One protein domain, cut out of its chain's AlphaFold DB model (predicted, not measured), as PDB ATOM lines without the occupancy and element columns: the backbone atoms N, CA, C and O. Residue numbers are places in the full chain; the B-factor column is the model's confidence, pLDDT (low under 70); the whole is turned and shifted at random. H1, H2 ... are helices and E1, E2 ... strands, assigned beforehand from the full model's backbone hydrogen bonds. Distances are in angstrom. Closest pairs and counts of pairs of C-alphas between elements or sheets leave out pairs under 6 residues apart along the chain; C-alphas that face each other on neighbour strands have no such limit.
ATOM      1  N   VAL A   6      28.379 -40.523 -21.506       93.31
ATOM      2  CA  VAL A   6      28.324 -39.170 -20.954       93.31
ATOM      3  C   VAL A   6      29.700 -38.794 -20.418       93.31
ATOM      4  O   VAL A   6      30.058 -39.118 -19.287       93.31
ATOM      5  N   GLN A   7      30.455 -38.074 -21.243       93.06
ATOM      6  CA  GLN A   7      31.681 -37.387 -20.853       93.06
ATOM      7  C   GLN A   7      31.425 -35.882 -20.922       93.06
ATOM      8  O   GLN A   7      31.653 -35.234 -21.940       93.06
ATOM      9  N   ALA A   8      30.852 -35.351 -19.848       92.00
ATOM     10  CA  ALA A   8      30.539 -33.939 -19.723       92.00
ATOM     11  C   ALA A   8      30.702 -33.498 -18.270       92.00
ATOM     12  O   ALA A   8      30.319 -34.230 -17.353       92.00
ATOM     13  N   ASP A   9      31.180 -32.272 -18.074       92.06
ATOM     14  CA  ASP A   9      31.272 -31.665 -16.744       92.06
ATOM     15  C   ASP A   9      29.890 -31.448 -16.125       92.06
ATOM     16  O   ASP A   9      29.707 -31.599 -14.914       92.06
ATOM     17  N   MET A  10      28.904 -31.081 -16.953       95.25
ATOM     18  CA  MET A  10      27.578 -30.701 -16.486       95.25
ATOM     19  C   MET A  10      26.472 -30.967 -17.518       95.25
ATOM     20  O   MET A  10      26.590 -30.618 -18.690       95.25
ATOM     21  N   ILE A  11      25.355 -31.517 -17.045       95.94
ATOM     22  CA  ILE A  11      24.053 -31.529 -17.715       95.94
ATOM     23  C   ILE A  11      23.199 -30.466 -17.033       95.94
ATOM     24  O   ILE A  11      22.907 -30.582 -15.843       95.94
ATOM     25  N   MET A  12      22.776 -29.438 -17.770       96.38
ATOM     26  CA  MET A  12      21.997 -28.347 -17.189       96.38
ATOM     27  C   MET A  12      20.791 -27.948 -18.027       96.38
ATOM     28  O   MET A  12      20.819 -27.981 -19.255       96.38
ATOM     29  N   SER A  13      19.715 -27.548 -17.351       96.56
ATOM     30  CA  SER A  13      18.547 -26.954 -18.000       96.56
ATOM     31  C   SER A  13      17.702 -26.167 -17.004       96.56
ATOM     32  O   SER A  13      17.407 -26.641 -15.911       96.56
ATOM     33  N   GLN A  14      17.257 -24.976 -17.403       95.75
ATOM     34  CA  GLN A  14      16.419 -24.111 -16.562       95.75
ATOM     35  C   GLN A  14      14.916 -24.384 -16.716       95.75
ATOM     36  O   GLN A  14      14.124 -23.997 -15.858       95.75
ATOM     37  N   SER A  15      14.502 -25.060 -17.790       97.19
ATOM     38  CA  SER A  15      13.090 -25.279 -18.132       97.19
ATOM     39  C   SER A  15      12.668 -26.748 -18.099       97.19
ATOM     40  O   SER A  15      11.471 -27.027 -17.998       97.19
ATOM     41  N   LEU A  16      13.619 -27.688 -18.158       97.94
ATOM     42  CA  LEU A  16      13.321 -29.115 -18.213       97.94
ATOM     43  C   LEU A  16      12.572 -29.572 -16.954       97.94
ATOM     44  O   LEU A  16      13.017 -29.354 -15.830       97.94
ATOM     45  N   LYS A  17      11.423 -30.226 -17.160       98.31
ATOM     46  CA  LYS A  17      10.573 -30.749 -16.077       98.31
ATOM     47  C   LYS A  17      10.747 -32.243 -15.833       98.31
ATOM     48  O   LYS A  17      10.455 -32.708 -14.735       98.31
ATOM     49  N   ARG A  18      11.209 -33.002 -16.827       98.12
ATOM     50  CA  ARG A  18      11.403 -34.453 -16.727       98.12
ATOM     51  C   ARG A  18      12.736 -34.837 -17.346       98.12
ATOM     52  O   ARG A  18      13.029 -34.408 -18.458       98.12
ATOM     53  N   LEU A  19      13.511 -35.639 -16.633       98.00
ATOM     54  CA  LEU A  19      14.805 -36.130 -17.074       98.00
ATOM     55  C   LEU A  19      14.840 -37.628 -16.824       98.00
ATOM     56  O   LEU A  19      14.792 -38.066 -15.681       98.00
ATOM     57  N   THR A  20      14.944 -38.376 -17.914       97.75
ATOM     58  CA  THR A  20      15.070 -39.830 -17.896       97.75
ATOM     59  C   THR A  20      16.391 -40.198 -18.559       97.75
ATOM     60  O   THR A  20      16.625 -39.846 -19.723       97.75
ATOM     61  N   ILE A  21      17.269 -40.860 -17.810       95.94
ATOM     62  CA  ILE A  21      18.579 -41.358 -18.231       95.94
ATOM     63  C   ILE A  21      18.558 -42.873 -18.035       95.94
ATOM     64  O   ILE A  21      18.437 -43.356 -16.914       95.94
ATOM     65  N   LEU A  22      18.621 -43.611 -19.140       94.81
ATOM     66  CA  LEU A  22      18.485 -45.067 -19.161       94.81
ATOM     67  C   LEU A  22      19.709 -45.678 -19.826       94.81
ATOM     68  O   LEU A  22      20.115 -45.197 -20.885       94.81
ATOM     69  N   ASP A  23      20.264 -46.741 -19.258       92.19
ATOM     70  CA  ASP A  23      21.326 -47.530 -19.895       92.19
ATOM     71  C   ASP A  23      22.522 -46.655 -20.352       92.19
ATOM     72  O   ASP A  23      23.065 -46.843 -21.439       92.19
ATOM     73  N   CYS A  24      22.859 -45.594 -19.607       92.31
ATOM     74  CA  CYS A  24      23.926 -44.654 -19.977       92.31
ATOM     75  C   CYS A  24      25.195 -44.908 -19.161       92.31
ATOM     76  O   CYS A  24      25.125 -45.234 -17.981       92.31
ATOM     77  N   THR A  25      26.358 -44.662 -19.759       91.69
ATOM     78  CA  THR A  25      27.660 -44.779 -19.092       91.69
ATOM     79  C   THR A  25      28.211 -43.396 -18.797       91.69
ATOM     80  O   THR A  25      28.475 -42.633 -19.723       91.69
ATOM     81  N   PHE A  26      28.421 -43.070 -17.528       90.31
ATOM     82  CA  PHE A  26      29.103 -41.847 -17.117       90.31
ATOM     83  C   PHE A  26      30.617 -42.049 -17.086       90.31
ATOM     84  O   PHE A  26      31.110 -43.121 -16.735       90.31
ATOM     85  N   TYR A  27      31.362 -41.007 -17.449       88.44
ATOM     86  CA  TYR A  27      32.819 -41.051 -17.461       88.44
ATOM     87  C   TYR A  27      33.386 -41.387 -16.062       88.44
ATOM     88  O   TYR A  27      33.001 -40.750 -15.083       88.44
ATOM     89  N   PRO A  28      34.294 -42.374 -15.923       80.75
ATOM     90  CA  PRO A  28      34.767 -42.833 -14.614       80.75
ATOM     91  C   PRO A  28      35.693 -41.836 -13.905       80.75
ATOM     92  O   PRO A  28      35.689 -41.742 -12.678       80.75
ATOM     93  N   ASN A  29      36.493 -41.070 -14.652       80.75
ATOM     94  CA  ASN A  29      37.548 -40.250 -14.046       80.75
ATOM     95  C   ASN A  29      37.016 -38.918 -13.501       80.75
ATOM     96  O   ASN A  29      37.536 -38.401 -12.511       80.75
ATOM     97  N   GLU A  30      35.934 -38.390 -14.075       82.31
ATOM     98  CA  GLU A  30      35.355 -37.097 -13.697       82.31
ATOM     99  C   GLU A  30      33.862 -37.239 -13.438       82.31
ATOM    100  O   GLU A  30      33.147 -37.939 -14.150       82.31
ATOM    101  N   ARG A  31      33.375 -36.582 -12.383       88.19
ATOM    102  CA  ARG A  31      31.969 -36.679 -12.001       88.19
ATOM    103  C   ARG A  31      31.147 -35.629 -12.741       88.19
ATOM    104  O   ARG A  31      31.234 -34.446 -12.419       88.19
ATOM    105  N   THR A  32      30.284 -36.080 -13.647       92.50
ATOM    106  CA  THR A  32      29.266 -35.230 -14.274       92.50
ATOM    107  C   THR A  32      28.320 -34.654 -13.223       92.50
ATOM    108  O   THR A  32      27.792 -35.386 -12.385       92.50
ATOM    109  N   ARG A  33      28.073 -33.345 -13.279       94.50
ATOM    110  CA  ARG A  33      27.059 -32.660 -12.464       94.50
ATOM    111  C   ARG A  33      25.733 -32.583 -13.216       94.50
ATOM    112  O   ARG A  33      25.716 -32.388 -14.425       94.50
ATOM    113  N   ILE A  34      24.614 -32.696 -12.515       96.44
ATOM    114  CA  ILE A  34      23.274 -32.503 -13.071       96.44
ATOM    115  C   ILE A  34      22.626 -31.336 -12.332       96.44
ATOM    116  O   ILE A  34      22.286 -31.449 -11.155       96.44
ATOM    117  N   SER A  35      22.448 -30.225 -13.046       96.31
ATOM    118  CA  SER A  35      21.888 -28.972 -12.537       96.31
ATOM    119  C   SER A  35      20.604 -28.625 -13.285       96.31
ATOM    120  O   SER A  35      20.597 -27.957 -14.324       96.31
ATOM    121  N   VAL A  36      19.483 -29.148 -12.790       97.25
ATOM    122  CA  VAL A  36      18.164 -28.950 -13.404       97.25
ATOM    123  C   VAL A  36      17.173 -28.487 -12.328       97.25
ATOM    124  O   VAL A  36      16.367 -29.278 -11.843       97.25
ATOM    125  N   PRO A  37      17.206 -27.207 -11.911       96.12
ATOM    126  CA  PRO A  37      16.434 -26.727 -10.754       96.12
ATOM    127  C   PRO A  37      14.909 -26.772 -10.960       96.12
ATOM    128  O   PRO A  37      14.132 -26.851 -10.005       96.12
ATOM    129  N   SER A  38      14.474 -26.749 -12.221       97.56
ATOM    130  CA  SER A  38      13.071 -26.853 -12.637       97.56
ATOM    131  C   SER A  38      12.526 -28.284 -12.657       97.56
ATOM    132  O   SER A  38      11.340 -28.457 -12.958       97.56
ATOM    133  N   LEU A  39      13.363 -29.290 -12.391       98.12
ATOM    134  CA  LEU A  39      13.016 -30.692 -12.579       98.12
ATOM    135  C   LEU A  39      11.929 -31.139 -11.603       98.12
ATOM    136  O   LEU A  39      12.015 -30.877 -10.414       98.12
ATOM    137  N   VAL A  40      10.919 -31.835 -12.118       98.38
ATOM    138  CA  VAL A  40       9.798 -32.397 -11.350       98.38
ATOM    139  C   VAL A  40       9.940 -33.910 -11.213       98.38
ATOM    140  O   VAL A  40       9.620 -34.463 -10.161       98.38
ATOM    141  N   THR A  41      10.445 -34.573 -12.256       98.50
ATOM    142  CA  THR A  41      10.663 -36.023 -12.282       98.50
ATOM    143  C   THR A  41      12.073 -36.349 -12.756       98.50
ATOM    144  O   THR A  41      12.473 -35.900 -13.832       98.50
ATOM    145  N   LEU A  42      12.783 -37.155 -11.969       98.31
ATOM    146  CA  LEU A  42      14.086 -37.717 -12.310       98.31
ATOM    147  C   LEU A  42      14.010 -39.241 -12.367       98.31
ATOM    148  O   LEU A  42      13.541 -39.876 -11.425       98.31
ATOM    149  N   GLU A  43      14.528 -39.812 -13.442       97.69
ATOM    150  CA  GLU A  43      14.695 -41.247 -13.620       97.69
ATOM    151  C   GLU A  43      16.133 -41.519 -14.062       97.69
ATOM    152  O   GLU A  43      16.579 -41.009 -15.092       97.69
ATOM    153  N   LEU A  44      16.862 -42.310 -13.280       94.88
ATOM    154  CA  LEU A  44      18.214 -42.760 -13.592       94.88
ATOM    155  C   LEU A  44      18.249 -44.271 -13.400       94.88
ATOM    156  O   LEU A  44      18.235 -44.743 -12.267       94.88
ATOM    157  N   PHE A  45      18.263 -45.026 -14.494       92.31
ATOM    158  CA  PHE A  45      18.170 -46.485 -14.452       92.31
ATOM    159  C   PHE A  45      19.309 -47.146 -15.208       92.31
ATOM    160  O   PHE A  45      19.641 -46.719 -16.315       92.31
ATOM    161  N   GLU A  46      19.852 -48.212 -14.613       86.19
ATOM    162  CA  GLU A  46      20.843 -49.096 -15.248       86.19
ATOM    163  C   GLU A  46      22.044 -48.320 -15.808       86.19
ATOM    164  O   GLU A  46      22.600 -48.654 -16.850       86.19
ATOM    165  N   CYS A  47      22.415 -47.223 -15.145       87.38
ATOM    166  CA  CYS A  47      23.553 -46.420 -15.565       87.38
ATOM    167  C   CYS A  47      24.850 -46.991 -14.989       87.38
ATOM    168  O   CYS A  47      24.879 -47.449 -13.843       87.38
ATOM    169  N   TRP A  48      25.913 -46.909 -15.782       85.50
ATOM    170  CA  TRP A  48      27.243 -47.415 -15.452       85.50
ATOM    171  C   TRP A  48      28.248 -46.284 -15.255       85.50
ATOM    172  O   TRP A  48      28.005 -45.137 -15.642       85.50
ATOM    173  N   GLY A  49      29.407 -46.623 -14.698       84.75
ATOM    174  CA  GLY A  49      30.508 -45.686 -14.499       84.75
ATOM    175  C   GLY A  49      30.394 -44.900 -13.194       84.75
ATOM    176  O   GLY A  49      29.848 -45.390 -12.199       84.75
ATOM    177  N   ARG A  50      30.913 -43.667 -13.164       84.94
ATOM    178  CA  ARG A  50      30.873 -42.828 -11.956       84.94
ATOM    179  C   ARG A  50      29.511 -42.167 -11.782       84.94
ATOM    180  O   ARG A  50      29.026 -41.473 -12.671       84.94
ATOM    181  N   THR A  51      28.918 -42.320 -10.603       87.69
ATOM    182  CA  THR A  51      27.597 -41.764 -10.296       87.69
ATOM    183  C   THR A  51      27.615 -40.236 -10.437       87.69
ATOM    184  O   THR A  51      28.493 -39.594  -9.838       87.69
ATOM    185  N   PRO A  52      26.667 -39.630 -11.179       91.81
ATOM    186  CA  PRO A  52      26.616 -38.183 -11.341       91.81
ATOM    187  C   PRO A  52      26.294 -37.475 -10.022       91.81
ATOM    188  O   PRO A  52      25.576 -38.000  -9.173       91.81
ATOM    189  N   LEU A  53      26.804 -36.252  -9.864       91.81
ATOM    190  CA  LEU A  53      26.428 -35.364  -8.767       91.81
ATOM    191  C   LEU A  53      25.108 -34.670  -9.104       91.81
ATOM    192  O   LEU A  53      25.016 -33.989 -10.121       91.81
ATOM    193  N   LEU A  54      24.106 -34.805  -8.245       94.00
ATOM    194  CA  LEU A  54      22.844 -34.085  -8.332       94.00
ATOM    195  C   LEU A  54      22.945 -32.804  -7.509       94.00
ATOM    196  O   LEU A  54      23.041 -32.839  -6.280       94.00
ATOM    197  N   GLU A  55      22.904 -31.663  -8.191       93.31
ATOM    198  CA  GLU A  55      22.742 -30.377  -7.518       93.31
ATOM    199  C   GLU A  55      21.316 -30.235  -6.965       93.31
ATOM    200  O   GLU A  55      20.439 -31.049  -7.251       93.31
ATOM    201  N   SER A  56      21.072 -29.206  -6.149       90.06
ATOM    202  CA  SER A  56      19.758 -28.976  -5.539       90.06
ATOM    203  C   SER A  56      18.655 -28.846  -6.601       90.06
ATOM    204  O   SER A  56      18.732 -28.001  -7.495       90.06
ATOM    205  N   MET A  57      17.609 -29.673  -6.487       94.44
ATOM    206  CA  MET A  57      16.443 -29.660  -7.378       94.44
ATOM    207  C   MET A  57      15.186 -29.259  -6.590       94.44
ATOM    208  O   MET A  57      14.393 -30.120  -6.206       94.44
ATOM    209  N   PRO A  58      14.959 -27.955  -6.344       95.38
ATOM    210  CA  PRO A  58      13.871 -27.478  -5.483       95.38
ATOM    211  C   PRO A  58      12.462 -27.824  -5.978       95.38
ATOM    212  O   PRO A  58      11.515 -27.850  -5.193       95.38
ATOM    213  N   SER A  59      12.309 -28.087  -7.279       97.50
ATOM    214  CA  SER A  59      11.022 -28.439  -7.890       97.50
ATOM    215  C   SER A  59      10.729 -29.944  -7.886       97.50
ATOM    216  O   SER A  59       9.666 -30.347  -8.371       97.50
ATOM    217  N   LEU A  60      11.653 -30.775  -7.390       98.06
ATOM    218  CA  LEU A  60      11.574 -32.222  -7.549       98.06
ATOM    219  C   LEU A  60      10.396 -32.792  -6.759       98.06
ATOM    220  O   LEU A  60      10.201 -32.503  -5.583       98.06
ATOM    221  N   VAL A  61       9.599 -33.633  -7.414       98.38
ATOM    222  CA  VAL A  61       8.453 -34.311  -6.799       98.38
ATOM    223  C   VAL A  61       8.700 -35.807  -6.729       98.38
ATOM    224  O   VAL A  61       8.442 -36.413  -5.688       98.38
ATOM    225  N   THR A  62       9.209 -36.396  -7.812       98.44
ATOM    226  CA  THR A  62       9.461 -37.835  -7.911       98.44
ATOM    227  C   THR A  62      10.880 -38.110  -8.394       98.44
ATOM    228  O   THR A  62      11.326 -37.515  -9.374       98.44
ATOM    229  N   GLY A  63      11.570 -39.046  -7.749       97.94
ATOM    230  CA  GLY A  63      12.869 -39.550  -8.193       97.94
ATOM    231  C   GLY A  63      12.895 -41.073  -8.167       97.94
ATOM    232  O   GLY A  63      12.492 -41.665  -7.171       97.94
ATOM    233  N   SER A  64      13.367 -41.706  -9.236       97.06
ATOM    234  CA  SER A  64      13.649 -43.143  -9.256       97.06
ATOM    235  C   SER A  64      15.077 -43.363  -9.734       97.06
ATOM    236  O   SER A  64      15.448 -42.950 -10.835       97.06
ATOM    237  N   ILE A  65      15.901 -43.931  -8.859       94.38
ATOM    238  CA  ILE A  65      17.327 -44.151  -9.070       94.38
ATOM    239  C   ILE A  65      17.598 -45.643  -8.898       94.38
ATOM    240  O   ILE A  65      17.393 -46.191  -7.814       94.38
ATOM    241  N   LYS A  66      18.084 -46.287  -9.958       91.56
ATOM    242  CA  LYS A  66      18.538 -47.677  -9.962       91.56
ATOM    243  C   LYS A  66      20.010 -47.749 -10.360       91.56
ATOM    244  O   LYS A  66      20.356 -47.511 -11.516       91.56
ATOM    245  N   LEU A  67      20.857 -48.101  -9.396       85.19
ATOM    246  CA  LEU A  67      22.308 -48.220  -9.556       85.19
ATOM    247  C   LEU A  67      22.704 -49.701  -9.616       85.19
ATOM    248  O   LEU A  67      22.611 -50.397  -8.606       85.19
ATOM    249  N   ALA A  68      23.126 -50.179 -10.787       70.25
ATOM    250  CA  ALA A  68      23.458 -51.590 -11.001       70.25
ATOM    251  C   ALA A  68      24.970 -51.872 -10.963       70.25
ATOM    252  O   ALA A  68      25.400 -52.832 -10.337       70.25
ATOM    253  N   ASP A  69      25.790 -51.013 -11.569       66.88
ATOM    254  CA  ASP A  69      27.248 -51.178 -11.594       66.88
ATOM    255  C   ASP A  69      27.911 -49.798 -11.608       66.88
ATOM    256  O   ASP A  69      28.069 -49.170 -12.656       66.88
ATOM    257  N   CYS A  70      28.204 -49.267 -10.418       63.81
ATOM    258  CA  CYS A  70      28.856 -47.968 -10.277       63.81
ATOM    259  C   CYS A  70      30.340 -48.134  -9.947       63.81
ATOM    260  O   CYS A  70      30.727 -48.990  -9.152       63.81
ATOM    261  N   ASP A  71      31.177 -47.237 -10.456       64.06
ATOM    262  CA  ASP A  71      32.586 -47.165 -10.059       64.06
ATOM    263  C   ASP A  71      32.779 -46.629  -8.636       64.06
ATOM    264  O   ASP A  71      33.856 -46.776  -8.066       64.06
ATOM    265  N   ASP A  72      31.725 -46.094  -8.010       64.31
ATOM    266  CA  ASP A  72      31.701 -45.723  -6.591       64.31
ATOM    267  C   ASP A  72      31.545 -46.959  -5.664       64.31
ATOM    268  O   ASP A  72      30.758 -46.954  -4.709       64.31
ATOM    269  N   CYS A  73      32.287 -48.032  -5.956       57.03
ATOM    270  CA  CYS A  73      32.427 -49.221  -5.111       57.03
ATOM    271  C   CYS A  73      33.777 -49.196  -4.376       57.03
ATOM    272  O   CYS A  73      34.806 -48.829  -4.945       57.03
ATOM    273  N   CYS A  74      33.793 -49.638  -3.119       51.00
ATOM    274  CA  CYS A  74      35.034 -49.877  -2.381       51.00
ATOM    275  C   CYS A  74      35.924 -50.907  -3.108       51.00
ATOM    276  O   CYS A  74      35.439 -51.981  -3.449       51.00
ATOM    277  N   GLY A  75      37.223 -50.617  -3.288       48.62
ATOM    278  CA  GLY A  75      38.241 -51.626  -3.642       48.62
ATOM    279  C   GLY A  75      38.813 -51.608  -5.068       48.62
ATOM    280  O   GLY A  75      39.796 -52.309  -5.317       48.62
ATOM    281  N   LYS A  76      38.300 -50.781  -5.995       46.38
ATOM    282  CA  LYS A  76      38.813 -50.766  -7.386       46.38
ATOM    283  C   LYS A  76      40.252 -50.235  -7.520       46.38
ATOM    284  O   LYS A  76      40.954 -50.647  -8.436       46.38
ATOM    285  N   GLU A  77      40.732 -49.411  -6.587       42.75
ATOM    286  CA  GLU A  77      42.104 -48.866  -6.630       42.75
ATOM    287  C   GLU A  77      43.196 -49.880  -6.224       42.75
ATOM    288  O   GLU A  77      44.377 -49.629  -6.443       42.75
ATOM    289  N   ALA A  78      42.825 -51.049  -5.684       36.69
ATOM    290  CA  ALA A  78      43.772 -52.058  -5.191       36.69
ATOM    291  C   ALA A  78      43.537 -53.472  -5.756       36.69
ATOM    292  O   ALA A  78      43.993 -54.450  -5.168       36.69
ATOM    293  N   GLY A  79      42.782 -53.615  -6.855       39.62
ATOM    294  CA  GLY A  79      42.419 -54.938  -7.389       39.62
ATOM    295  C   GLY A  79      41.607 -55.797  -6.405       39.62
ATOM    296  O   GLY A  79      41.532 -57.015  -6.559       39.62
ATOM    297  N   GLY A  80      41.017 -55.172  -5.382       38.34
ATOM    298  CA  GLY A  80      40.227 -55.839  -4.361       38.34
ATOM    299  C   GLY A  80      38.807 -56.055  -4.858       38.34
ATOM    300  O   GLY A  80      38.104 -55.107  -5.201       38.34
ATOM    301  N   CYS A 100      27.184 -34.482  -0.188       79.56
ATOM    302  CA  CYS A 100      26.426 -35.599  -0.751       79.56
ATOM    303  C   CYS A 100      26.385 -35.517  -2.284       79.56
ATOM    304  O   CYS A 100      26.196 -34.442  -2.854       79.56
ATOM    305  N   VAL A 101      26.510 -36.666  -2.954       87.06
ATOM    306  CA  VAL A 101      26.560 -36.740  -4.423       87.06
ATOM    307  C   VAL A 101      25.173 -36.844  -5.037       87.06
ATOM    308  O   VAL A 101      24.860 -36.080  -5.934       87.06
ATOM    309  N   LEU A 102      24.331 -37.759  -4.572       89.62
ATOM    310  CA  LEU A 102      22.980 -37.981  -5.084       89.62
ATOM    311  C   LEU A 102      21.925 -37.363  -4.173       89.62
ATOM    312  O   LEU A 102      21.076 -36.590  -4.610       89.62
ATOM    313  N   LEU A 103      21.950 -37.740  -2.896       91.06
ATOM    314  CA  LEU A 103      20.789 -37.575  -2.018       91.06
ATOM    315  C   LEU A 103      20.463 -36.103  -1.720       91.06
ATOM    316  O   LEU A 103      19.301 -35.785  -1.469       91.06
ATOM    317  N   ASN A 104      21.439 -35.193  -1.807       89.62
ATOM    318  CA  ASN A 104      21.183 -33.762  -1.634       89.62
ATOM    319  C   ASN A 104      20.271 -33.193  -2.730       89.62
ATOM    320  O   ASN A 104      19.306 -32.495  -2.421       89.62
ATOM    321  N   GLY A 105      20.507 -33.551  -3.995       92.38
ATOM    322  CA  GLY A 105      19.639 -33.143  -5.101       92.38
ATOM    323  C   GLY A 105      18.233 -33.745  -5.039       92.38
ATOM    324  O   GLY A 105      17.303 -33.196  -5.623       92.38
ATOM    325  N   LEU A 106      18.054 -34.832  -4.282       94.62
ATOM    326  CA  LEU A 106      16.777 -35.534  -4.109       94.62
ATOM    327  C   LEU A 106      15.973 -35.085  -2.879       94.62
ATOM    328  O   LEU A 106      14.842 -35.532  -2.691       94.62
ATOM    329  N   SER A 107      16.547 -34.228  -2.034       93.75
ATOM    330  CA  SER A 107      16.025 -33.881  -0.701       93.75
ATOM    331  C   SER A 107      14.616 -33.275  -0.693       93.75
ATOM    332  O   SER A 107      13.870 -33.431   0.276       93.75
ATOM    333  N   GLU A 108      14.228 -32.638  -1.795       95.56
ATOM    334  CA  GLU A 108      12.950 -31.943  -1.960       95.56
ATOM    335  C   GLU A 108      11.823 -32.850  -2.487       95.56
ATOM    336  O   GLU A 108      10.655 -32.448  -2.505       95.56
ATOM    337  N   ALA A 109      12.151 -34.091  -2.869       97.25
ATOM    338  CA  ALA A 109      11.200 -35.043  -3.426       97.25
ATOM    339  C   ALA A 109      10.117 -35.470  -2.422       97.25
ATOM    340  O   ALA A 109      10.337 -35.604  -1.218       97.25
ATOM    341  N   LYS A 110       8.929 -35.763  -2.960       97.88
ATOM    342  CA  LYS A 110       7.804 -36.353  -2.219       97.88
ATOM    343  C   LYS A 110       7.757 -37.872  -2.334       97.88
ATOM    344  O   LYS A 110       7.242 -38.517  -1.422       97.88
ATOM    345  N   SER A 111       8.281 -38.419  -3.430       98.38
ATOM    346  CA  SER A 111       8.375 -39.856  -3.680       98.38
ATOM    347  C   SER A 111       9.754 -40.221  -4.201       98.38
ATOM    348  O   SER A 111      10.187 -39.655  -5.206       98.38
ATOM    349  N   LEU A 112      10.408 -41.184  -3.555       97.62
ATOM    350  CA  LEU A 112      11.699 -41.708  -3.988       97.62
ATOM    351  C   LEU A 112      11.681 -43.229  -4.092       97.62
ATOM    352  O   LEU A 112      11.175 -43.918  -3.210       97.62
ATOM    353  N   GLU A 113      12.308 -43.737  -5.143       96.88
ATOM    354  CA  GLU A 113      12.684 -45.139  -5.284       96.88
ATOM    355  C   GLU A 113      14.202 -45.202  -5.424       96.88
ATOM    356  O   GLU A 113      14.771 -44.605  -6.337       96.88
ATOM    357  N   LEU A 114      14.867 -45.878  -4.491       93.69
ATOM    358  CA  LEU A 114      16.323 -45.974  -4.440       93.69
ATOM    359  C   LEU A 114      16.720 -47.446  -4.431       93.69
ATOM    360  O   LEU A 114      16.806 -48.100  -3.386       93.69
ATOM    361  N   ILE A 115      16.953 -47.959  -5.632       90.75
ATOM    362  CA  ILE A 115      17.393 -49.323  -5.871       90.75
ATOM    363  C   ILE A 115      18.892 -49.318  -6.121       90.75
ATOM    364  O   ILE A 115      19.402 -48.537  -6.925       90.75
ATOM    365  N   ALA A 116      19.610 -50.209  -5.454       85.75
ATOM    366  CA  ALA A 116      21.026 -50.385  -5.713       85.75
ATOM    367  C   ALA A 116      21.463 -51.835  -5.542       85.75
ATOM    368  O   ALA A 116      20.926 -52.561  -4.697       85.75
ATOM    369  N   GLU A 117      22.459 -52.242  -6.325       78.44
ATOM    370  CA  GLU A 117      23.184 -53.483  -6.076       78.44
ATOM    371  C   GLU A 117      23.958 -53.391  -4.748       78.44
ATOM    372  O   GLU A 117      24.417 -52.311  -4.362       78.44
ATOM    373  N   PRO A 118      24.138 -54.499  -4.005       63.59
ATOM    374  CA  PRO A 118      24.717 -54.461  -2.663       63.59
ATOM    375  C   PRO A 118      26.112 -53.827  -2.547       63.59
ATOM    376  O   PRO A 118      26.455 -53.337  -1.465       63.59
ATOM    377  N   CYS A 119      26.898 -53.859  -3.626       64.06
ATOM    378  CA  CYS A 119      28.255 -53.313  -3.698       64.06
ATOM    379  C   CYS A 119      28.286 -51.783  -3.880       64.06
ATOM    380  O   CYS A 119      29.314 -51.161  -3.626       64.06
ATOM    381  N   VAL A 120      27.159 -51.163  -4.247       69.75
ATOM    382  CA  VAL A 120      27.040 -49.715  -4.444       69.75
ATOM    383  C   VAL A 120      27.093 -48.995  -3.094       69.75
ATOM    384  O   VAL A 120      26.185 -49.096  -2.263       69.75
ATOM    385  N   PHE A 121      28.167 -48.238  -2.861       70.81
ATOM    386  CA  PHE A 121      28.403 -47.557  -1.584       70.81
ATOM    387  C   PHE A 121      27.863 -46.119  -1.554       70.81
ATOM    388  O   PHE A 121      27.595 -45.592  -0.475       70.81
ATOM    389  N   ILE A 122      27.645 -45.488  -2.715       78.00
ATOM    390  CA  ILE A 122      27.319 -44.054  -2.820       78.00
ATOM    391  C   ILE A 122      26.098 -43.641  -1.985       78.00
ATOM    392  O   ILE A 122      26.159 -42.644  -1.271       78.00
ATOM    393  N   LEU A 123      25.023 -44.439  -1.995       81.56
ATOM    394  CA  LEU A 123      23.810 -44.156  -1.222       81.56
ATOM    395  C   LEU A 123      24.065 -44.269   0.287       81.56
ATOM    396  O   LEU A 123      23.599 -43.432   1.055       81.56
ATOM    397  N   LYS A 124      24.846 -45.269   0.716       77.00
ATOM    398  CA  LYS A 124      25.234 -45.448   2.125       77.00
ATOM    399  C   LYS A 124      26.128 -44.308   2.603       77.00
ATOM    400  O   LYS A 124      25.947 -43.820   3.713       77.00
ATOM    401  N   ARG A 125      27.082 -43.889   1.768       77.19
ATOM    402  CA  ARG A 125      27.980 -42.773   2.059       77.19
ATOM    403  C   ARG A 125      27.201 -41.480   2.202       77.19
ATOM    404  O   ARG A 125      27.368 -40.788   3.193       77.19
ATOM    405  N   ASP A 126      26.352 -41.169   1.229       81.94
ATOM    406  CA  ASP A 126      25.532 -39.967   1.254       81.94
ATOM    407  C   ASP A 126      24.671 -39.929   2.526       81.94
ATOM    408  O   ASP A 126      24.687 -38.929   3.233       81.94
ATOM    409  N   LEU A 127      24.041 -41.040   2.926       78.94
ATOM    410  CA  LEU A 127      23.271 -41.121   4.180       78.94
ATOM    411  C   LEU A 127      24.035 -40.711   5.452       78.94
ATOM    412  O   LEU A 127      23.389 -40.371   6.438       78.94
ATOM    413  N   MET A 128      25.371 -40.742   5.466       73.06
ATOM    414  CA  MET A 128      26.168 -40.284   6.616       73.06
ATOM    415  C   MET A 128      26.230 -38.758   6.744       73.06
ATOM    416  O   MET A 128      26.507 -38.254   7.829       73.06
ATOM    417  N   TRP A 129      26.002 -38.027   5.651       71.38
ATOM    418  CA  TRP A 129      26.294 -36.592   5.536       71.38
ATOM    419  C   TRP A 129      25.079 -35.757   5.108       71.38
ATOM    420  O   TRP A 129      25.191 -34.553   4.897       71.38
ATOM    421  N   CYS A 130      23.925 -36.396   4.931       68.94
ATOM    422  CA  CYS A 130      22.871 -35.880   4.068       68.94
ATOM    423  C   CYS A 130      21.764 -35.061   4.734       68.94
ATOM    424  O   CYS A 130      21.596 -35.090   5.955       68.94
ATOM    425  N   PRO A 131      20.978 -34.329   3.917       71.25
ATOM    426  CA  PRO A 131      19.917 -33.460   4.403       71.25
ATOM    427  C   PRO A 131      18.709 -34.240   4.928       71.25
ATOM    428  O   PRO A 131      18.505 -35.423   4.654       71.25
ATOM    429  N   THR A 132      17.870 -33.546   5.689       86.75
ATOM    430  CA  THR A 132      16.544 -34.027   6.073       86.75
ATOM    431  C   THR A 132      15.598 -33.973   4.872       86.75
ATOM    432  O   THR A 132      15.364 -32.910   4.298       86.75
ATOM    433  N   PHE A 133      14.981 -35.100   4.537       92.31
ATOM    434  CA  PHE A 133      13.923 -35.215   3.538       92.31
ATOM    435  C   PHE A 133      12.588 -34.731   4.122       92.31
ATOM    436  O   PHE A 133      11.708 -35.509   4.500       92.31
ATOM    437  N   SER A 134      12.438 -33.412   4.223       92.69
ATOM    438  CA  SER A 134      11.304 -32.764   4.901       92.69
ATOM    439  C   SER A 134       9.947 -32.955   4.205       92.69
ATOM    440  O   SER A 134       8.907 -32.725   4.824       92.69
ATOM    441  N   LYS A 135       9.944 -33.380   2.933       95.44
ATOM    442  CA  LYS A 135       8.749 -33.537   2.082       95.44
ATOM    443  C   LYS A 135       8.462 -34.984   1.671       95.44
ATOM    444  O   LYS A 135       7.411 -35.228   1.070       95.44
ATOM    445  N   LEU A 136       9.357 -35.923   1.982       96.62
ATOM    446  CA  LEU A 136       9.285 -37.294   1.481       96.62
ATOM    447  C   LEU A 136       8.173 -38.082   2.175       96.62
ATOM    448  O   LEU A 136       8.255 -38.368   3.365       96.62
ATOM    449  N   LYS A 137       7.143 -38.451   1.413       96.38
ATOM    450  CA  LYS A 137       5.982 -39.215   1.887       96.38
ATOM    451  C   LYS A 137       6.070 -40.692   1.543       96.38
ATOM    452  O   LYS A 137       5.539 -41.513   2.287       96.38
ATOM    453  N   THR A 138       6.709 -41.027   0.427       97.19
ATOM    454  CA  THR A 138       6.818 -42.401  -0.068       97.19
ATOM    455  C   THR A 138       8.272 -42.725  -0.389       97.19
ATOM    456  O   THR A 138       8.935 -41.982  -1.111       97.19
ATOM    457  N   LEU A 139       8.768 -43.832   0.157       96.19
ATOM    458  CA  LEU A 139      10.131 -44.308  -0.060       96.19
ATOM    459  C   LEU A 139      10.109 -45.792  -0.412       96.19
ATOM    460  O   LEU A 139       9.493 -46.583   0.301       96.19
ATOM    461  N   LEU A 140      10.809 -46.164  -1.479       96.06
ATOM    462  CA  LEU A 140      11.072 -47.548  -1.847       96.06
ATOM    463  C   LEU A 140      12.578 -47.819  -1.810       96.06
ATOM    464  O   LEU A 140      13.351 -47.088  -2.424       96.06
ATOM    465  N   LEU A 141      12.980 -48.879  -1.109       92.62
ATOM    466  CA  LEU A 141      14.360 -49.373  -1.018       92.62
ATOM    467  C   LEU A 141      14.413 -50.862  -1.383       92.62
ATOM    468  O   LEU A 141      13.401 -51.552  -1.268       92.62
ATOM    469  N   ASN A 142      15.586 -51.385  -1.743       89.00
ATOM    470  CA  ASN A 142      15.842 -52.830  -1.781       89.00
ATOM    471  C   ASN A 142      16.888 -53.280  -0.748       89.00
ATOM    472  O   ASN A 142      17.291 -52.535   0.143       89.00
ATOM    473  N   ASP A 143      17.307 -54.535  -0.853       83.19
ATOM    474  CA  ASP A 143      18.074 -55.348   0.098       83.19
ATOM    475  C   ASP A 143      19.331 -54.685   0.669       83.19
ATOM    476  O   ASP A 143      19.773 -55.030   1.772       83.19
ATOM    477  N   TRP A 144      19.938 -53.748  -0.065       81.94
ATOM    478  CA  TRP A 144      21.141 -53.049   0.387       81.94
ATOM    479  C   TRP A 144      20.915 -52.300   1.705       81.94
ATOM    480  O   TRP A 144      21.872 -52.119   2.463       81.94
ATOM    481  N   CYS A 145      19.668 -51.923   2.017       81.38
ATOM    482  CA  CYS A 145      19.312 -51.253   3.264       81.38
ATOM    483  C   CYS A 145      19.259 -52.187   4.490       81.38
ATOM    484  O   CYS A 145      18.850 -51.733   5.550       81.38
ATOM    485  N   ILE A 146      19.636 -53.476   4.379       76.25
ATOM    486  CA  ILE A 146      19.458 -54.478   5.464       76.25
ATOM    487  C   ILE A 146      20.713 -55.316   5.758       76.25
ATOM    488  O   ILE A 146      20.810 -55.940   6.815       76.25
ATOM    489  N   LYS A 147      21.712 -55.343   4.865       68.38
ATOM    490  CA  LYS A 147      22.909 -56.200   5.030       68.38
ATOM    491  C   LYS A 147      23.732 -55.896   6.299       68.38
ATOM    492  O   LYS A 147      23.918 -54.750   6.675       68.38
ATOM    493  N   VAL A 148      24.248 -56.941   6.943       49.81
ATOM    494  CA  VAL A 148      24.499 -57.045   8.400       49.81
ATOM    495  C   VAL A 148      25.540 -56.086   8.990       49.81
ATOM    496  O   VAL A 148      25.335 -55.633  10.109       49.81
ATOM    497  N   ASN A 149      26.598 -55.715   8.271       49.41
ATOM    498  CA  ASN A 149      27.687 -54.949   8.892       49.41
ATOM    499  C   ASN A 149      27.488 -53.421   8.878       49.41
ATOM    500  O   ASN A 149      28.158 -52.713   9.621       49.41
ATOM    501  N   LEU A 150      26.519 -52.903   8.105       47.56
ATOM    502  CA  LEU A 150      26.206 -51.459   8.009       47.56
ATOM    503  C   LEU A 150      24.734 -51.141   7.638       47.56
ATOM    504  O   LEU A 150      24.317 -49.981   7.661       47.56
ATOM    505  N   GLY A 151      23.943 -52.145   7.254       50.91
ATOM    506  CA  GLY A 151      22.653 -52.018   6.566       50.91
ATOM    507  C   GLY A 151      21.473 -51.738   7.484       50.91
ATOM    508  O   GLY A 151      20.732 -50.814   7.186       50.91
ATOM    509  N   ALA A 152      21.356 -52.378   8.654       55.44
ATOM    510  CA  ALA A 152      20.353 -51.956   9.648       55.44
ATOM    511  C   ALA A 152      20.496 -50.457   9.999       55.44
ATOM    512  O   ALA A 152      19.506 -49.750  10.179       55.44
ATOM    513  N   GLY A 153      21.733 -49.940   9.975       69.75
ATOM    514  CA  GLY A 153      22.019 -48.514  10.105       69.75
ATOM    515  C   GLY A 153      21.564 -47.667   8.912       69.75
ATOM    516  O   GLY A 153      21.186 -46.522   9.108       69.75
ATOM    517  N   ALA A 154      21.570 -48.181   7.679       78.12
ATOM    518  CA  ALA A 154      21.090 -47.437   6.511       78.12
ATOM    519  C   ALA A 154      19.568 -47.232   6.552       78.12
ATOM    520  O   ALA A 154      19.105 -46.107   6.363       78.12
ATOM    521  N   LEU A 155      18.803 -48.289   6.858       84.38
ATOM    522  CA  LEU A 155      17.353 -48.180   7.030       84.38
ATOM    523  C   LEU A 155      17.005 -47.221   8.175       84.38
ATOM    524  O   LEU A 155      16.230 -46.288   7.974       84.38
ATOM    525  N   MET A 156      17.633 -47.387   9.344       80.88
ATOM    526  CA  MET A 156      17.409 -46.489  10.483       80.88
ATOM    527  C   MET A 156      17.764 -45.035  10.176       80.88
ATOM    528  O   MET A 156      16.998 -44.137  10.518       80.88
ATOM    529  N   ARG A 157      18.880 -44.780   9.482       81.56
ATOM    530  CA  ARG A 157      19.252 -43.419   9.068       81.56
ATOM    531  C   ARG A 157      18.214 -42.811   8.134       81.56
ATOM    532  O   ARG A 157      17.820 -41.671   8.347       81.56
ATOM    533  N   PHE A 158      17.707 -43.548   7.146       85.69
ATOM    534  CA  PHE A 158      16.627 -43.016   6.309       85.69
ATOM    535  C   PHE A 158      15.422 -42.603   7.140       85.69
ATOM    536  O   PHE A 158      14.907 -41.504   6.955       85.69
ATOM    537  N   LEU A 159      15.001 -43.444   8.082       86.62
ATOM    538  CA  LEU A 159      13.872 -43.139   8.958       86.62
ATOM    539  C   LEU A 159      14.124 -41.888   9.812       86.62
ATOM    540  O   LEU A 159      13.241 -41.043   9.926       86.62
ATOM    541  N   GLN A 160      15.341 -41.712  10.335       84.88
ATOM    542  CA  GLN A 160      15.740 -40.502  11.068       84.88
ATOM    543  C   GLN A 160      15.709 -39.242  10.189       84.88
ATOM    544  O   GLN A 160      15.308 -38.174  10.647       84.88
ATOM    545  N   HIS A 161      16.088 -39.363   8.916       87.44
ATOM    546  CA  HIS A 161      16.124 -38.249   7.970       87.44
ATOM    547  C   HIS A 161      14.797 -38.017   7.229       87.44
ATOM    548  O   HIS A 161      14.719 -37.087   6.429       87.44
ATOM    549  N   THR A 162      13.742 -38.800   7.482       90.81
ATOM    550  CA  THR A 162      12.451 -38.717   6.768       90.81
ATOM    551  C   THR A 162      11.274 -38.513   7.741       90.81
ATOM    552  O   THR A 162      10.380 -39.352   7.855       90.81
ATOM    553  N   PRO A 163      11.204 -37.367   8.446       90.62
ATOM    554  CA  PRO A 163      10.265 -37.157   9.559       90.62
ATOM    555  C   PRO A 163       8.780 -37.143   9.157       90.62
ATOM    556  O   PRO A 163       7.903 -37.125  10.023       90.62
ATOM    557  N   VAL A 164       8.476 -37.099   7.856       93.81
ATOM    558  CA  VAL A 164       7.107 -37.074   7.313       93.81
ATOM    559  C   VAL A 164       6.762 -38.295   6.462       93.81
ATOM    560  O   VAL A 164       5.729 -38.277   5.793       93.81
ATOM    561  N   LEU A 165       7.595 -39.339   6.495       94.31
ATOM    562  CA  LEU A 165       7.387 -40.548   5.707       94.31
ATOM    563  C   LEU A 165       6.069 -41.227   6.091       94.31
ATOM    564  O   LEU A 165       5.844 -41.539   7.255       94.31
ATOM    565  N   GLU A 166       5.202 -41.461   5.107       94.69
ATOM    566  CA  GLU A 166       3.885 -42.077   5.301       94.69
ATOM    567  C   GLU A 166       3.860 -43.538   4.830       94.69
ATOM    568  O   GLU A 166       3.164 -44.366   5.423       94.69
ATOM    569  N   LYS A 167       4.629 -43.864   3.783       94.81
ATOM    570  CA  LYS A 167       4.745 -45.211   3.218       94.81
ATOM    571  C   LYS A 167       6.206 -45.581   2.974       94.81
ATOM    572  O   LYS A 167       6.909 -44.886   2.242       94.81
ATOM    573  N   LEU A 168       6.609 -46.722   3.516       94.62
ATOM    574  CA  LEU A 168       7.879 -47.378   3.236       94.62
ATOM    575  C   LEU A 168       7.610 -48.691   2.501       94.62
ATOM    576  O   LEU A 168       6.844 -49.527   2.980       94.62
ATOM    577  N   THR A 169       8.263 -48.879   1.359       94.06
ATOM    578  CA  THR A 169       8.280 -50.142   0.627       94.06
ATOM    579  C   THR A 169       9.691 -50.721   0.636       94.06
ATOM    580  O   THR A 169      10.636 -50.050   0.229       94.06
ATOM    581  N   ILE A 170       9.848 -51.972   1.066       92.06
ATOM    582  CA  ILE A 170      11.120 -52.696   0.967       92.06
ATOM    583  C   ILE A 170      10.958 -53.835  -0.031       92.06
ATOM    584  O   ILE A 170      10.167 -54.752   0.177       92.06
ATOM    585  N   GLN A 171      11.703 -53.772  -1.126       91.00
ATOM    586  CA  GLN A 171      11.737 -54.800  -2.153       91.00
ATOM    587  C   GLN A 171      12.939 -55.713  -1.928       91.00
ATOM    588  O   GLN A 171      14.065 -55.318  -2.188       91.00
ATOM    589  N   LEU A 172      12.699 -56.930  -1.450       85.94
ATOM    590  CA  LEU A 172      13.714 -57.961  -1.284       85.94
ATOM    591  C   LEU A 172      13.867 -58.764  -2.583       85.94
ATOM    592  O   LEU A 172      12.995 -59.563  -2.934       85.94
ATOM    593  N   CYS A 173      14.979 -58.560  -3.280       71.56
ATOM    594  CA  CYS A 173      15.413 -59.358  -4.416       71.56
ATOM    595  C   CYS A 173      15.813 -60.773  -3.952       71.56
ATOM    596  O   CYS A 173      16.191 -61.011  -2.796       71.56
ATOM    597  N   GLN A 174      15.721 -61.755  -4.850       65.69
ATOM    598  CA  GLN A 174      16.239 -63.091  -4.563       65.69
ATOM    599  C   GLN A 174      17.741 -63.010  -4.244       65.69
ATOM    600  O   GLN A 174      18.516 -62.430  -5.002       65.69
ATOM    601  N   ALA A 175      18.182 -63.659  -3.162       52.16
ATOM    602  CA  ALA A 175      19.548 -64.170  -3.165       52.16
ATOM    603  C   ALA A 175      19.617 -65.228  -4.280       52.16
ATOM    604  O   ALA A 175      18.645 -65.980  -4.399       52.16
ATOM    605  N   PRO A 176      20.698 -65.343  -5.073       42.41
ATOM    606  CA  PRO A 176      20.847 -66.469  -5.991       42.41
ATOM    607  C   PRO A 176      20.732 -67.758  -5.165       42.41
ATOM    608  O   PRO A 176      21.610 -68.084  -4.369       42.41
ATOM    609  N   SER A 177      19.581 -68.428  -5.249       47.62
ATOM    610  CA  SER A 177      19.204 -69.497  -4.326       47.62
ATOM    611  C   SER A 177      18.944 -70.768  -5.108       47.62
ATOM    612  O   SER A 177      17.857 -70.974  -5.642       47.62
ATOM    613  N   LEU A 192       3.919 -49.691  14.584       47.81
ATOM    614  CA  LEU A 192       5.362 -49.532  14.400       47.81
ATOM    615  C   LEU A 192       5.868 -48.425  15.335       47.81
ATOM    616  O   LEU A 192       5.200 -47.405  15.497       47.81
ATOM    617  N   VAL A 193       7.054 -48.610  15.918       49.47
ATOM    618  CA  VAL A 193       7.757 -47.578  16.717       49.47
ATOM    619  C   VAL A 193       8.608 -46.661  15.809       49.47
ATOM    620  O   VAL A 193       9.181 -45.660  16.235       49.47
ATOM    621  N   ALA A 194       8.601 -46.955  14.505       54.12
ATOM    622  CA  ALA A 194       9.149 -46.164  13.406       54.12
ATOM    623  C   ALA A 194       8.570 -44.718  13.362       54.12
ATOM    624  O   ALA A 194       7.531 -44.458  13.974       54.12
ATOM    625  N   PRO A 195       9.218 -43.753  12.663       55.38
ATOM    626  CA  PRO A 195       8.978 -42.318  12.834       55.38
ATOM    627  C   PRO A 195       7.488 -42.006  12.775       55.38
ATOM    628  O   PRO A 195       6.808 -42.477  11.872       55.38
ATOM    629  N   SER A 196       7.019 -41.210  13.743       58.97
ATOM    630  CA  SER A 196       5.620 -40.966  14.168       58.97
ATOM    631  C   SER A 196       4.501 -40.862  13.109       58.97
ATOM    632  O   SER A 196       3.326 -40.827  13.473       58.97
ATOM    633  N   LYS A 197       4.826 -40.781  11.816       78.56
ATOM    634  CA  LYS A 197       3.907 -40.648  10.681       78.56
ATOM    635  C   LYS A 197       3.893 -41.843   9.720       78.56
ATOM    636  O   LYS A 197       3.069 -41.824   8.805       78.56
ATOM    637  N   LEU A 198       4.740 -42.860   9.909       87.19
ATOM    638  CA  LEU A 198       4.757 -44.044   9.050       87.19
ATOM    639  C   LEU A 198       3.470 -44.854   9.254       87.19
ATOM    640  O   LEU A 198       3.226 -45.394  10.328       87.19
ATOM    641  N   LYS A 199       2.637 -44.928   8.213       87.56
ATOM    642  CA  LYS A 199       1.331 -45.612   8.238       87.56
ATOM    643  C   LYS A 199       1.377 -46.967   7.550       87.56
ATOM    644  O   LYS A 199       0.631 -47.868   7.913       87.56
ATOM    645  N   ILE A 200       2.194 -47.074   6.503       90.25
ATOM    646  CA  ILE A 200       2.225 -48.234   5.618       90.25
ATOM    647  C   ILE A 200       3.656 -48.748   5.536       90.25
ATOM    648  O   ILE A 200       4.550 -48.041   5.069       90.25
ATOM    649  N   LEU A 201       3.834 -50.002   5.939       90.62
ATOM    650  CA  LEU A 201       5.020 -50.793   5.659       90.62
ATOM    651  C   LEU A 201       4.633 -51.897   4.677       90.62
ATOM    652  O   LEU A 201       3.868 -52.798   5.015       90.62
ATOM    653  N   GLU A 202       5.150 -51.812   3.458       91.75
ATOM    654  CA  GLU A 202       4.952 -52.821   2.420       91.75
ATOM    655  C   GLU A 202       6.274 -53.533   2.172       91.75
ATOM    656  O   GLU A 202       7.287 -52.891   1.905       91.75
ATOM    657  N   ILE A 203       6.288 -54.859   2.237       90.50
ATOM    658  CA  ILE A 203       7.521 -55.604   2.004       90.50
ATOM    659  C   ILE A 203       7.255 -56.654   0.946       90.50
ATOM    660  O   ILE A 203       6.443 -57.564   1.108       90.50
ATOM    661  N   LYS A 204       7.937 -56.467  -0.177       89.94
ATOM    662  CA  LYS A 204       7.840 -57.309  -1.357       89.94
ATOM    663  C   LYS A 204       8.981 -58.303  -1.290       89.94
ATOM    664  O   LYS A 204      10.136 -57.904  -1.351       89.94
ATOM    665  N   CYS A 205       8.676 -59.581  -1.151       85.44
ATOM    666  CA  CYS A 205       9.676 -60.638  -1.150       85.44
ATOM    667  C   CYS A 205       9.110 -61.885  -1.815       85.44
ATOM    668  O   CYS A 205       7.940 -62.216  -1.629       85.44
ATOM    669  N   GLU A 206       9.953 -62.600  -2.553       77.56
ATOM    670  CA  GLU A 206       9.565 -63.891  -3.120       77.56
ATOM    671  C   GLU A 206       9.567 -65.015  -2.090       77.56
ATOM    672  O   GLU A 206       8.835 -65.980  -2.246       77.56
ATOM    673  N   ARG A 207      10.376 -64.911  -1.033       76.12
ATOM    674  CA  ARG A 207      10.407 -65.889   0.053       76.12
ATOM    675  C   ARG A 207      10.682 -65.189   1.372       76.12
ATOM    676  O   ARG A 207      11.543 -64.314   1.447       76.12
ATOM    677  N   ILE A 208       9.969 -65.604   2.413       74.75
ATOM    678  CA  ILE A 208      10.210 -65.122   3.772       74.75
ATOM    679  C   ILE A 208      11.492 -65.776   4.294       74.75
ATOM    680  O   ILE A 208      11.620 -67.003   4.322       74.75
ATOM    681  N   ASP A 209      12.450 -64.948   4.698       78.50
ATOM    682  CA  ASP A 209      13.705 -65.372   5.311       78.50
ATOM    683  C   ASP A 209      14.099 -64.447   6.479       78.50
ATOM    684  O   ASP A 209      13.306 -63.630   6.962       78.50
ATOM    685  N   GLU A 210      15.320 -64.595   6.986       80.25
ATOM    686  CA  GLU A 210      15.827 -63.802   8.107       80.25
ATOM    687  C   GLU A 210      15.844 -62.290   7.838       80.25
ATOM    688  O   GLU A 210      15.788 -61.506   8.785       80.25
ATOM    689  N   ARG A 211      15.902 -61.844   6.573       81.00
ATOM    690  CA  ARG A 211      15.901 -60.412   6.227       81.00
ATOM    691  C   ARG A 211      14.577 -59.765   6.611       81.00
ATOM    692  O   ARG A 211      14.585 -58.672   7.162       81.00
ATOM    693  N   VAL A 212      13.461 -60.467   6.395       82.81
ATOM    694  CA  VAL A 212      12.125 -60.020   6.822       82.81
ATOM    695  C   VAL A 212      12.087 -59.823   8.334       82.81
ATOM    696  O   VAL A 212      11.681 -58.767   8.809       82.81
ATOM    697  N   HIS A 213      12.593 -60.794   9.094       80.75
ATOM    698  CA  HIS A 213      12.639 -60.707  10.553       80.75
ATOM    699  C   HIS A 213      13.497 -59.527  11.027       80.75
ATOM    700  O   HIS A 213      13.096 -58.805  11.937       80.75
ATOM    701  N   ARG A 214      14.638 -59.269  10.375       80.44
ATOM    702  CA  ARG A 214      15.488 -58.107  10.681       80.44
ATOM    703  C   ARG A 214      14.786 -56.779  10.417       80.44
ATOM    704  O   ARG A 214      14.919 -55.881  11.238       80.44
ATOM    705  N   ILE A 215      14.027 -56.655   9.323       83.06
ATOM    706  CA  ILE A 215      13.228 -55.446   9.060       83.06
ATOM    707  C   ILE A 215      12.281 -55.182  10.219       83.06
ATOM    708  O   ILE A 215      12.236 -54.075  10.747       83.06
ATOM    709  N   LEU A 216      11.525 -56.211  10.600       82.31
ATOM    710  CA  LEU A 216      10.517 -56.082  11.640       82.31
ATOM    711  C   LEU A 216      11.155 -55.689  12.971       82.31
ATOM    712  O   LEU A 216      10.668 -54.760  13.603       82.31
ATOM    713  N   MET A 217      12.288 -56.302  13.327       80.25
ATOM    714  CA  MET A 217      13.056 -55.941  14.523       80.25
ATOM    715  C   MET A 217      13.507 -54.476  14.518       80.25
ATOM    716  O   MET A 217      13.371 -53.799  15.532       80.25
ATOM    717  N   VAL A 218      14.016 -53.979  13.384       77.75
ATOM    718  CA  VAL A 218      14.478 -52.587  13.230       77.75
ATOM    719  C   VAL A 218      13.328 -51.582  13.350       77.75
ATOM    720  O   VAL A 218      13.537 -50.463  13.798       77.75
ATOM    721  N   LEU A 219      12.111 -51.962  12.957       76.62
ATOM    722  CA  LEU A 219      10.944 -51.073  12.970       76.62
ATOM    723  C   LEU A 219      10.071 -51.206  14.231       76.62
ATOM    724  O   LEU A 219       9.164 -50.393  14.438       76.62
ATOM    725  N   SER A 220      10.310 -52.236  15.046       67.81
ATOM    726  CA  SER A 220       9.638 -52.459  16.329       67.81
ATOM    727  C   SER A 220      10.427 -51.938  17.536       67.81
ATOM    728  O   SER A 220       9.966 -52.131  18.660       67.81
ATOM    729  N   THR A 221      11.609 -51.346  17.322       54.53
ATOM    730  CA  THR A 221      12.431 -50.694  18.363       54.53
ATOM    731  C   THR A 221      12.125 -49.209  18.463       54.53
ATOM    732  O   THR A 221      12.137 -48.705  19.605       54.53
TER     733      THR A 221
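Overview. This is residues 6 to 80, 100 to 177 and 192 to 221 of the 221 residues of an uncharacterized protein of Hordeum vulgare subsp. vulgare (UniProt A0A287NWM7). This is a short, curved solenoid: the chain winds in stacked turns, and E2, E4, E5, E6, E7, E8 and E9 stand side by side as a curled wall of parallel strands. Behind that wall the turns return through the short parallel pair E1 and E3 at one end, through loops, and through H1, H2 and H3 toward the other, while residues 75 to 80 stick out. The printed part has 183 residues with nine named strands and three named helices, in the order E1 E2 E3 E4 E5 E6 H1 E7 H2 E8 E9 H3. The class is mixed, helices and strands, with 78 residues, under half, in named elements. The whole is compact, with a radius of gyration of the C-alphas of 16.3 A and spans of 45 by 40 by 28 A.

Along the chain. Find C-alpha 18 at (11.403, -34.453, -16.727), where E2, residues 18 to 22, begins. Beside it come E4, residues 41 to 49, 22.2 A long and bending by 71 degrees at residue 46, and E5, residues 62 to 70, 22.0 A. Then look at E6, residues 111 to 116, E7, 138 to 142, E8, 167 to 172, and E9, 200 to 205, which ends at (9.676, -60.638, -1.150). E1 is residues 10 to 12, E3 33 to 35 and H1 122 to 126. H2, residues 151 to 161, is 15.3 A long; H3, 210 to 219, is 14.5 A and ends at (10.944, -51.073, 12.970).

Arrangement. Start at the twisted sheet, with edge strands E2 and E9. E4 and E5 are parallel at 3 degrees, with N 44 and O 64 2.9 A apart; between E8 and E9 look for N 172 and O 204, 2.7 A. E1 and E3 pair through N 11 and O 33, 2.8 A. E6, H1, E7 and E7, H2, E8 are strand-helix-strand units, two parallel neighbour strands with a helix between, and both crossovers are right-handed. H1 and H2 only graze the sheet. H3 runs along the strands, at 15 degrees to E8 on the local plane, at a height over the sheet of 10.1 A. H2 and H3 touch, Ala 152 and Val 218 having the closest C-alphas, 6.9 A, at a shallow tilt of 30 degrees, the same way. In H1, H2 and H3 every O i to N i+4 pair is within hydrogen-bond range.

Size, cuts and confidence. The C-alphas farthest apart, of Gln 14 and Ser 177, are 47.1 A apart. Residues 81 to 99 and 178 to 191 are not printed, with C-alpha gaps of 24.8 A and 30.7 A. The links E4 to E5 and H1 to E7 are long. Mean pLDDT of the printed part is 82.8; 34 residues are under 70, among them 69 to 80 and 147 to 153.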